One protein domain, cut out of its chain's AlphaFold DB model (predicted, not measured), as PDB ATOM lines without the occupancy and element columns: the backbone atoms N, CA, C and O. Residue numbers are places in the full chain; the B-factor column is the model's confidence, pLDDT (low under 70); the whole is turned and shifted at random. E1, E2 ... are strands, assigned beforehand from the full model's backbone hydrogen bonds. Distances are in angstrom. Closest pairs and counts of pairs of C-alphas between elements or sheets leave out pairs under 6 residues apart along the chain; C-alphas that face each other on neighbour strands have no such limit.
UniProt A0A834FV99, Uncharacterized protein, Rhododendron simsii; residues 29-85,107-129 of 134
ATOM      1  N   ILE A  29     -48.395  29.403  21.627       68.38
ATOM      2  CA  ILE A  29     -47.362  30.353  21.239       68.38
ATOM      3  C   ILE A  29     -48.022  31.720  21.160       68.38
ATOM      4  O   ILE A  29     -49.040  31.882  20.490       68.38
ATOM      5  N   ALA A  30     -47.420  32.702  21.815       74.44
ATOM      6  CA  ALA A  30     -47.811  34.091  21.691       74.44
ATOM      7  C   ALA A  30     -46.618  34.965  21.315       74.44
ATOM      8  O   ALA A  30     -45.469  34.642  21.606       74.44
ATOM      9  N   THR A  31     -46.890  36.068  20.634       79.06
ATOM     10  CA  THR A  31     -45.891  36.976  20.077       79.06
ATOM     11  C   THR A  31     -46.300  38.412  20.375       79.06
ATOM     12  O   THR A  31     -47.439  38.793  20.131       79.06
ATOM     13  N   LEU A  32     -45.363  39.216  20.876       82.31
ATOM     14  CA  LEU A  32     -45.512  40.654  21.092       82.31
ATOM     15  C   LEU A  32     -44.456  41.399  20.288       82.31
ATOM     16  O   LEU A  32     -43.259  41.204  20.504       82.31
ATOM     17  N   ASN A  33     -44.878  42.286  19.397       84.44
ATOM     18  CA  ASN A  33     -43.942  43.151  18.691       84.44
ATOM     19  C   ASN A  33     -43.616  44.427  19.492       84.44
ATOM     20  O   ASN A  33     -44.286  44.788  20.462       84.44
ATOM     21  N   SER A  34     -42.558  45.117  19.074       84.62
ATOM     22  CA  SER A  34     -42.101  46.376  19.667       84.62
ATOM     23  C   SER A  34     -43.078  47.538  19.455       84.62
ATOM     24  O   SER A  34     -43.123  48.441  20.290       84.62
ATOM     25  N   SER A  35     -43.924  47.473  18.424       86.62
ATOM     26  CA  SER A  35     -44.990  48.448  18.159       86.62
ATOM     27  C   SER A  35     -46.216  48.284  19.068       86.62
ATOM     28  O   SER A  35     -47.054  49.178  19.096       86.62
ATOM     29  N   GLY A  36     -46.335  47.182  19.820       84.94
ATOM     30  CA  GLY A  36     -47.396  46.968  20.812       84.94
ATOM     31  C   GLY A  36     -48.576  46.113  20.368       84.94
ATOM     32  O   GLY A  36     -49.623  46.170  21.005       84.94
ATOM     33  N   TYR A  37     -48.422  45.339  19.299       86.62
ATOM     34  CA  TYR A  37     -49.367  44.303  18.900       86.62
ATOM     35  C   TYR A  37     -48.977  42.963  19.519       86.62
ATOM     36  O   TYR A  37     -47.839  42.502  19.368       86.62
ATOM     37  N   PHE A  38     -49.937  42.358  20.208       84.31
ATOM     38  CA  PHE A  38     -49.848  41.017  20.758       84.31
ATOM     39  C   PHE A  38     -50.794  40.088  20.002       84.31
ATOM     40  O   PHE A  38     -51.950  40.442  19.784       84.31
ATOM     41  N   TRP A  39     -50.321  38.887  19.686       81.44
ATOM     42  CA  TRP A  39     -51.119  37.818  19.093       81.44
ATOM     43  C   TRP A  39     -50.736  36.462  19.686       81.44
ATOM     44  O   TRP A  39     -49.568  36.219  19.988       81.44
ATOM     45  N   SER A  40     -51.709  35.569  19.816       75.19
ATOM     46  CA  SER A  40     -51.544  34.212  20.323       75.19
ATOM     47  C   SER A  40     -52.266  33.199  19.436       75.19
ATOM     48  O   SER A  40     -53.268  33.507  18.797       75.19
ATOM     49  N   THR A  41     -51.770  31.961  19.421       71.00
ATOM     50  CA  THR A  41     -52.329  30.831  18.651       71.00
ATOM     51  C   THR A  41     -53.767  30.440  19.013       71.00
ATOM     52  O   THR A  41     -54.352  29.604  18.334       71.00
ATOM     53  N   ASP A  42     -54.325  30.992  20.089       64.19
ATOM     54  CA  ASP A  42     -55.720  30.820  20.506       64.19
ATOM     55  C   ASP A  42     -56.629  31.975  20.052       64.19
ATOM     56  O   ASP A  42     -57.676  32.207  20.653       64.19
ATOM     57  N   ASP A  43     -56.213  32.695  19.008       72.00
ATOM     58  CA  ASP A  43     -56.900  33.858  18.435       72.00
ATOM     59  C   ASP A  43     -57.074  35.022  19.426       72.00
ATOM     60  O   ASP A  43     -57.868  35.938  19.200       72.00
ATOM     61  N   PHE A  44     -56.310  35.023  20.524       75.31
ATOM     62  CA  PHE A  44     -56.256  36.158  21.431       75.31
ATOM     63  C   PHE A  44     -55.265  37.204  20.923       75.31
ATOM     64  O   PHE A  44     -54.069  36.946  20.762       75.31
ATOM     65  N   GLU A  45     -55.765  38.418  20.730       81.56
ATOM     66  CA  GLU A  45     -54.973  39.566  20.320       81.56
ATOM     67  C   GLU A  45     -55.336  40.811  21.124       81.56
ATOM     68  O   GLU A  45     -56.465  40.981  21.592       81.56
ATOM     69  N   PHE A  46     -54.360  41.700  21.290       84.12
ATOM     70  CA  PHE A  46     -54.607  43.024  21.840       84.12
ATOM     71  C   PHE A  46     -53.601  44.046  21.320       84.12
ATOM     72  O   PHE A  46     -52.501  43.718  20.867       84.12
ATOM     73  N   LEU A  47     -53.994  45.313  21.431       88.12
ATOM     74  CA  LEU A  47     -53.161  46.464  21.123       88.12
ATOM     75  C   LEU A  47     -52.848  47.223  22.409       88.12
ATOM     76  O   LEU A  47     -53.721  47.447  23.250       88.12
ATOM     77  N   ALA A  48     -51.593  47.628  22.545       89.75
ATOM     78  CA  ALA A  48     -51.181  48.562  23.574       89.75
ATOM     79  C   ALA A  48     -51.782  49.958  23.328       89.75
ATOM     80  O   ALA A  48     -52.029  50.357  22.191       89.75
ATOM     81  N   SER A  49     -51.977  50.737  24.388       92.62
ATOM     82  CA  SER A  49     -52.487  52.112  24.309       92.62
ATOM     83  C   SER A  49     -51.553  53.053  23.546       92.62
ATOM     84  O   SER A  49     -51.989  54.078  23.036       92.62
ATOM     85  N   ASP A  50     -50.267  52.715  23.495       91.50
ATOM     86  CA  ASP A  50     -49.204  53.422  22.782       91.50
ATOM     87  C   ASP A  50     -48.849  52.751  21.445       91.50
ATOM     88  O   ASP A  50     -47.728  52.897  20.948       91.50
ATOM     89  N   TYR A  51     -49.786  51.979  20.878       91.62
ATOM     90  CA  TYR A  51     -49.570  51.243  19.639       91.62
ATOM     91  C   TYR A  51     -49.032  52.141  18.515       91.62
ATOM     92  O   TYR A  51     -49.520  53.249  18.289       91.62
ATOM     93  N   GLY A  52     -48.019  51.642  17.803       88.25
ATOM     94  CA  GLY A  52     -47.291  52.378  16.766       88.25
ATOM     95  C   GLY A  52     -46.056  53.119  17.282       88.25
ATOM     96  O   GLY A  52     -45.261  53.595  16.476       88.25
ATOM     97  N   THR A  53     -45.855  53.170  18.601       88.69
ATOM     98  CA  THR A  53     -44.607  53.650  19.200       88.69
ATOM     99  C   THR A  53     -43.678  52.469  19.452       88.69
ATOM    100  O   THR A  53     -44.037  51.509  20.140       88.69
ATOM    101  N   GLU A  54     -42.471  52.541  18.905       89.19
ATOM    102  CA  GLU A  54     -41.415  51.573  19.189       89.19
ATOM    103  C   GLU A  54     -40.913  51.789  20.617       89.19
ATOM    104  O   GLU A  54     -40.348  52.833  20.939       89.19
ATOM    105  N   ALA A  55     -41.147  50.809  21.489       87.31
ATOM    106  CA  ALA A  55     -40.762  50.877  22.892       87.31
ATOM    107  C   ALA A  55     -40.206  49.535  23.370       87.31
ATOM    108  O   ALA A  55     -40.554  48.470  22.854       87.31
ATOM    109  N   TRP A  56     -39.382  49.570  24.417       87.69
ATOM    110  CA  TRP A  56     -39.039  48.353  25.150       87.69
ATOM    111  C   TRP A  56     -40.257  47.889  25.935       87.69
ATOM    112  O   TRP A  56     -40.867  48.681  26.656       87.69
ATOM    113  N   ARG A  57     -40.593  46.601  25.822       86.19
ATOM    114  CA  ARG A  57     -41.835  46.057  26.379       86.19
ATOM    115  C   ARG A  57     -41.598  44.932  27.371       86.19
ATOM    116  O   ARG A  57     -40.677  44.129  27.223       86.19
ATOM    117  N   ARG A  58     -42.450  44.875  28.395       86.12
ATOM    118  CA  ARG A  58     -42.488  43.806  29.401       86.12
ATOM    119  C   ARG A  58     -43.929  43.416  29.665       86.12
ATOM    120  O   ARG A  58     -44.692  44.226  30.177       86.12
ATOM    121  N   LEU A  59     -44.285  42.179  29.349       82.62
ATOM    122  CA  LEU A  59     -45.563  41.594  29.738       82.62
ATOM    123  C   LEU A  59     -45.333  40.770  31.006       82.62
ATOM    124  O   LEU A  59     -44.478  39.884  31.017       82.62
ATOM    125  N   LYS A  60     -46.034  41.104  32.089       78.12
ATOM    126  CA  LYS A  60     -45.853  40.464  33.395       78.12
ATOM    127  C   LYS A  60     -47.188  40.365  34.130       78.12
ATOM    128  O   LYS A  60     -48.003  41.279  34.068       78.12
ATOM    129  N   MET A  61     -47.373  39.271  34.865       79.88
ATOM    130  CA  MET A  61     -48.412  39.166  35.887       79.88
ATOM    131  C   MET A  61     -47.957  39.895  37.154       79.88
ATOM    132  O   MET A  61     -46.892  39.597  37.707       79.88
ATOM    133  N   ASP A  62     -48.720  40.899  37.561       78.00
ATOM    134  CA  ASP A  62     -48.420  41.691  38.748       78.00
ATOM    135  C   ASP A  62     -48.929  40.992  40.026       78.00
ATOM    136  O   ASP A  62     -49.613  39.971  39.965       78.00
ATOM    137  N   VAL A  63     -48.555  41.502  41.203       78.69
ATOM    138  CA  VAL A  63     -48.834  40.859  42.510       78.69
ATOM    139  C   VAL A  63     -50.335  40.736  42.799       78.69
ATOM    140  O   VAL A  63     -50.756  39.864  43.554       78.69
ATOM    141  N   ASP A  64     -51.147  41.585  42.179       78.50
ATOM    142  CA  ASP A  64     -52.608  41.560  42.265       78.50
ATOM    143  C   ASP A  64     -53.265  40.515  41.344       78.50
ATOM    144  O   ASP A  64     -54.490  40.444  41.278       78.50
ATOM    145  N   GLY A  65     -52.471  39.713  40.628       72.06
ATOM    146  CA  GLY A  65     -52.957  38.681  39.713       72.06
ATOM    147  C   GLY A  65     -53.381  39.209  38.342       72.06
ATOM    148  O   GLY A  65     -53.833  38.426  37.509       72.06
ATOM    149  N   ASN A  66     -53.216  40.509  38.067       80.25
ATOM    150  CA  ASN A  66     -53.558  41.084  36.769       80.25
ATOM    151  C   ASN A  66     -52.362  41.033  35.811       80.25
ATOM    152  O   ASN A  66     -51.238  41.416  36.152       80.25
ATOM    153  N   LEU A  67     -52.605  40.593  34.574       79.56
ATOM    154  CA  LEU A  67     -51.604  40.643  33.511       79.56
ATOM    155  C   LEU A  67     -51.495  42.076  32.978       79.56
ATOM    156  O   LEU A  67     -52.498  42.655  32.562       79.56
ATOM    157  N   ARG A  68     -50.285  42.643  32.970       86.50
ATOM    158  CA  ARG A  68     -50.011  44.010  32.508       86.50
ATOM    159  C   ARG A  68     -48.874  44.046  31.500       86.50
ATOM    160  O   ARG A  68     -47.835  43.408  31.688       86.50
ATOM    161  N   LEU A  69     -49.066  44.834  30.448       88.62
ATOM    162  CA  LEU A  69     -48.014  45.237  29.531       88.62
ATOM    163  C   LEU A  69     -47.452  46.580  29.988       88.62
ATOM    164  O   LEU A  69     -48.193  47.551  30.151       88.62
ATOM    165  N   TYR A  70     -46.137  46.634  30.153       90.12
ATOM    166  CA  TYR A  70     -45.405  47.855  30.432       90.12
ATOM    167  C   TYR A  70     -44.583  48.253  29.215       90.12
ATOM    168  O   TYR A  70     -43.867  47.422  28.648       90.12
ATOM    169  N   SER A  71     -44.639  49.536  28.883       91.50
ATOM    170  CA  SER A  71     -43.774  50.183  27.903       91.50
ATOM    171  C   SER A  71     -42.782  51.094  28.625       91.50
ATOM    172  O   SER A  71     -43.153  51.807  29.563       91.50
ATOM    173  N   LEU A  72     -41.515  51.055  28.216       90.81
ATOM    174  CA  LEU A  72     -40.501  51.979  28.713       90.81
ATOM    175  C   LEU A  72     -40.620  53.316  27.983       90.81
ATOM    176  O   LEU A  72     -40.391  53.387  26.779       90.81
ATOM    177  N   ASP A  73     -40.905  54.375  28.731       91.25
ATOM    178  CA  ASP A  73     -40.663  55.743  28.285       91.25
ATOM    179  C   ASP A  73     -39.148  55.992  28.375       91.25
ATOM    180  O   ASP A  73     -38.589  56.068  29.474       91.25
ATOM    181  N   GLU A  74     -38.458  56.036  27.231       88.94
ATOM    182  CA  GLU A  74     -36.999  56.197  27.185       88.94
ATOM    183  C   GLU A  74     -36.535  57.589  27.633       88.94
ATOM    184  O   GLU A  74     -35.447  57.707  28.210       88.94
ATOM    185  N   GLU A  75     -37.360  58.621  27.418       90.88
ATOM    186  CA  GLU A  75     -37.062  59.999  27.817       90.88
ATOM    187  C   GLU A  75     -37.104  60.131  29.338       90.88
ATOM    188  O   GLU A  75     -36.181  60.665  29.956       90.88
ATOM    189  N   LYS A  76     -38.162  59.599  29.958       92.31
ATOM    190  CA  LYS A  76     -38.361  59.674  31.411       92.31
ATOM    191  C   LYS A  76     -37.696  58.531  32.169       92.31
ATOM    192  O   LYS A  76     -37.580  58.607  33.389       92.31
ATOM    193  N   ARG A  77     -37.263  57.473  31.473       92.00
ATOM    194  CA  ARG A  77     -36.754  56.209  32.042       92.00
ATOM    195  C   ARG A  77     -37.743  55.544  33.008       92.00
ATOM    196  O   ARG A  77     -37.334  54.925  33.990       92.00
ATOM    197  N   ILE A  78     -39.041  55.652  32.723       94.00
ATOM    198  CA  ILE A  78     -40.128  55.125  33.562       94.00
ATOM    199  C   ILE A  78     -40.905  54.055  32.793       94.00
ATOM    200  O   ILE A  78     -41.190  54.205  31.608       94.00
ATOM    201  N   TRP A  79     -41.277  52.978  33.484       92.56
ATOM    202  CA  TRP A  79     -42.197  51.972  32.957       92.56
ATOM    203  C   TRP A  79     -43.638  52.415  33.191       92.56
ATOM    204  O   TRP A  79     -44.051  52.582  34.337       92.56
ATOM    205  N   SER A  80     -44.398  52.571  32.111       93.44
ATOM    206  CA  SER A  80     -45.822  52.915  32.160       93.44
ATOM    207  C   SER A  80     -46.664  51.742  31.677       93.44
ATOM    208  O   SER A  80     -46.264  51.025  30.761       93.44
ATOM    209  N   VAL A  81     -47.825  51.532  32.298       91.69
ATOM    210  CA  VAL A  81     -48.770  50.492  31.870       91.69
ATOM    211  C   VAL A  81     -49.411  50.934  30.559       91.69
ATOM    212  O   VAL A  81     -50.068  51.972  30.519       91.69
ATOM    213  N   SER A  82     -49.220  50.147  29.504       91.38
ATOM    214  CA  SER A  82     -49.796  50.391  28.178       91.38
ATOM    215  C   SER A  82     -50.926  49.420  27.839       91.38
ATOM    216  O   SER A  82     -51.711  49.672  26.932       91.38
ATOM    217  N   TRP A  83     -51.072  48.322  28.584       91.75
ATOM    218  CA  TRP A  83     -52.241  47.448  28.505       91.75
ATOM    219  C   TRP A  83     -52.415  46.658  29.804       91.75
ATOM    220  O   TRP A  83     -51.437  46.378  30.500       91.75
ATOM    221  N   GLN A  84     -53.648  46.271  30.130       86.31
ATOM    222  CA  GLN A  84     -53.927  45.357  31.235       86.31
ATOM    223  C   GLN A  84     -55.124  44.451  30.935       86.31
ATOM    224  O   GLN A  84     -56.117  44.897  30.356       86.31
ATOM    225  N   ALA A  85     -55.049  43.198  31.384       76.31
ATOM    226  CA  ALA A  85     -56.176  42.281  31.367       76.31
ATOM    227  C   ALA A  85     -57.176  42.710  32.443       76.31
ATOM    228  O   ALA A  85     -56.857  42.719  33.630       76.31
ATOM    229  N   PRO A 107     -61.827  35.133  31.394       35.69
ATOM    230  CA  PRO A 107     -60.427  35.541  31.359       35.69
ATOM    231  C   PRO A 107     -59.554  34.339  31.753       35.69
ATOM    232  O   PRO A 107     -59.515  33.934  32.915       35.69
ATOM    233  N   ILE A 108     -58.915  33.714  30.762       41.06
ATOM    234  CA  ILE A 108     -58.051  32.547  30.944       41.06
ATOM    235  C   ILE A 108     -56.746  33.041  31.566       41.06
ATOM    236  O   ILE A 108     -56.026  33.843  30.971       41.06
ATOM    237  N   ILE A 109     -56.431  32.549  32.764       38.28
ATOM    238  CA  ILE A 109     -55.124  32.766  33.385       38.28
ATOM    239  C   ILE A 109     -54.106  31.923  32.613       38.28
ATOM    240  O   ILE A 109     -54.110  30.694  32.673       38.28
ATOM    241  N   VAL A 110     -53.255  32.596  31.844       43.09
ATOM    242  CA  VAL A 110     -52.135  32.000  31.116       43.09
ATOM    243  C   VAL A 110     -50.853  32.181  31.926       43.09
ATOM    244  O   VAL A 110     -50.426  33.310  32.163       43.09
ATOM    245  N   ASP A 111     -50.228  31.076  32.346       45.00
ATOM    246  CA  ASP A 111     -48.847  31.115  32.835       45.00
ATOM    247  C   ASP A 111     -47.929  31.321  31.629       45.00
ATOM    248  O   ASP A 111     -47.704  30.412  30.826       45.00
ATOM    249  N   LEU A 112     -47.481  32.564  31.452       49.69
ATOM    250  CA  LEU A 112     -46.755  33.000  30.273       49.69
ATOM    251  C   LEU A 112     -45.250  32.982  30.554       49.69
ATOM    252  O   LEU A 112     -44.690  33.921  31.121       49.69
ATOM    253  N   SER A 113     -44.579  31.910  30.140       46.47
ATOM    254  CA  SER A 113     -43.121  31.833  30.229       46.47
ATOM    255  C   SER A 113     -42.474  32.647  29.098       46.47
ATOM    256  O   SER A 113     -42.745  32.428  27.914       46.47
ATOM    257  N   ILE A 114     -41.647  33.632  29.468       44.34
ATOM    258  CA  ILE A 114     -40.912  34.490  28.526       44.34
ATOM    259  C   ILE A 114     -39.791  33.667  27.889       44.34
ATOM    260  O   ILE A 114     -38.865  33.246  28.582       44.34
ATOM    261  N   VAL A 115     -39.822  33.504  26.566       46.09
ATOM    262  CA  VAL A 115     -38.682  33.005  25.791       46.09
ATOM    263  C   VAL A 115     -38.095  34.209  25.060       46.09
ATOM    264  O   VAL A 115     -38.413  34.496  23.910       46.09
ATOM    265  N   ALA A 116     -37.288  34.995  25.775       39.81
ATOM    266  CA  ALA A 116     -36.694  36.205  25.220       39.81
ATOM    267  C   ALA A 116     -35.674  35.846  24.130       39.81
ATOM    268  O   ALA A 116     -34.674  35.183  24.406       39.81
ATOM    269  N   THR A 117     -35.887  36.340  22.912       39.72
ATOM    270  CA  THR A 117     -34.826  36.473  21.913       39.72
ATOM    271  C   THR A 117     -34.337  37.919  21.946       39.72
ATOM    272  O   THR A 117     -35.105  38.878  21.911       39.72
ATOM    273  N   SER A 118     -33.035  38.096  22.147       31.28
ATOM    274  CA  SER A 118     -32.405  39.408  22.258       31.28
ATOM    275  C   SER A 118     -32.422  40.151  20.919       31.28
ATOM    276  O   SER A 118     -31.883  39.638  19.941       31.28
ATOM    277  N   GLY A 119     -32.923  41.390  20.930       38.16
ATOM    278  CA  GLY A 119     -32.666  42.418  19.915       38.16
ATOM    279  C   GLY A 119     -33.577  42.369  18.688       38.16
ATOM    280  O   GLY A 119     -33.608  41.374  17.988       38.16
ATOM    281  N   SER A 120     -34.275  43.479  18.413       46.44
ATOM    282  CA  SER A 120     -35.027  43.809  17.181       46.44
ATOM    283  C   SER A 120     -36.094  42.821  16.669       46.44
ATOM    284  O   SER A 120     -36.773  43.128  15.691       46.44
ATOM    285  N   PHE A 121     -36.258  41.667  17.311       51.25
ATOM    286  CA  PHE A 121     -37.241  40.635  16.998       51.25
ATOM    287  C   PHE A 121     -38.379  40.658  18.028       51.25
ATOM    288  O   PHE A 121     -38.174  41.100  19.162       51.25
ATOM    289  N   PRO A 122     -39.594  40.221  17.655       55.41
ATOM    290  CA  PRO A 122     -40.723  40.209  18.574       55.41
ATOM    291  C   PRO A 122     -40.470  39.274  19.767       55.41
ATOM    292  O   PRO A 122     -39.817  38.238  19.639       55.41
ATOM    293  N   ILE A 123     -41.010  39.636  20.932       62.41
ATOM    294  CA  ILE A 123     -40.936  38.828  22.150       62.41
ATOM    295  C   ILE A 123     -41.873  37.637  21.978       62.41
ATOM    296  O   ILE A 123     -43.083  37.813  21.828       62.41
ATOM    297  N   VAL A 124     -41.312  36.431  22.018       58.00
ATOM    298  CA  VAL A 124     -42.076  35.186  21.953       58.00
ATOM    299  C   VAL A 124     -42.341  34.686  23.365       58.00
ATOM    300  O   VAL A 124     -41.462  34.643  24.229       58.00
ATOM    301  N   PHE A 125     -43.576  34.278  23.591       62.78
ATOM    302  CA  PHE A 125     -44.016  33.680  24.826       62.78
ATOM    303  C   PHE A 125     -44.561  32.285  24.565       62.78
ATOM    304  O   PHE A 125     -45.238  32.039  23.566       62.78
ATOM    305  N   VAL A 126     -44.298  31.383  25.505       53.56
ATOM    306  CA  VAL A 126     -44.919  30.064  25.525       53.56
ATOM    307  C   VAL A 126     -45.792  29.990  26.764       53.56
ATOM    308  O   VAL A 126     -45.302  30.125  27.888       53.56
ATOM    309  N   SER A 127     -47.089  29.804  26.550       52.28
ATOM    310  CA  SER A 127     -48.054  29.660  27.630       52.28
ATOM    311  C   SER A 127     -48.317  28.193  27.933       52.28
ATOM    312  O   SER A 127     -48.531  27.382  27.024       52.28
ATOM    313  N   ARG A 128     -48.336  27.858  29.224       48.31
ATOM    314  CA  ARG A 128     -48.848  26.582  29.722       48.31
ATOM    315  C   ARG A 128     -50.188  26.847  30.401       48.31
ATOM    316  O   ARG A 128     -50.244  27.504  31.435       48.31
ATOM    317  N   ARG A 129     -51.280  26.327  29.834       44.00
ATOM    318  CA  ARG A 129     -52.579  26.333  30.524       44.00
ATOM    319  C   ARG A 129     -52.493  25.394  31.723       44.00
ATOM    320  O   ARG A 129     -52.413  24.181  31.556       44.00
TER     321      ARG A 129
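This is residues 29 to 85 and 107 to 129 of the 134 residues of an uncharacterized protein of Rhododendron simsii (UniProt A0A834FV99). Two antiparallel sheets face each other as a sandwich: E3 - E2 - E1 - E8 - E7, curled like part of a barrel, and the smaller E4 - E5 - E6. Their edge strands come near at both sides, E3 by E6 and E7 by E4, in a flattened barrel not closed by strand pairing. The 80 printed residues hold eight named strands, E1 to E8 in chain order, and no named helix: all strand. The whole is compact, with radius of gyration of the C-alphas 12.1 A and spans of 37 by 28 by 19 A.

E1, residues 29 to 32, begins at C-alpha 29 (-47.362, 30.353, 21.239). E2 is residues 37 to 40 and E3 residues 45 to 47. E4, residues 57 to 61, is 13.5 A long; E5, residues 67 to 73, 19.4 A; E6, residues 78 to 84, 17.1 A. E7, residues 111 to 115, measures 12.5 A, and E8, residues 123 to 128, 16.4 A, ending at C-alpha 128 (-48.848, 26.582, 29.722).

E1, E2 and E3 form a meander, each strand the antiparallel neighbour of the one before; N 31 and O 39 are 2.8 A apart, N 38 and O 46 3.0 A. E8 pairs with E1, N 30 to O 125 at 2.9 A, and with E7 in a hairpin, N 113 to O 126 at 3.0 A. E4, E5 and E6 form the second meander, with N 58 to O 70 at 2.9 A and N 71 to O 80 at 2.9 A. The sheets' facing parts are 10.0 A centre to centre. The closest C-alphas of E3 and E6, Leu 47 and Trp 83, are 7.5 A apart.

The C-alphas farthest apart, Glu 75 and Arg 129, are 37.2 A apart. Residues 86 to 106 are not printed; C-alphas 85 and 107 stand 8.0 A apart across the cut. Of the links printed whole, none is long. Residues 29, 42 and 107 to 129 have pLDDT under 70.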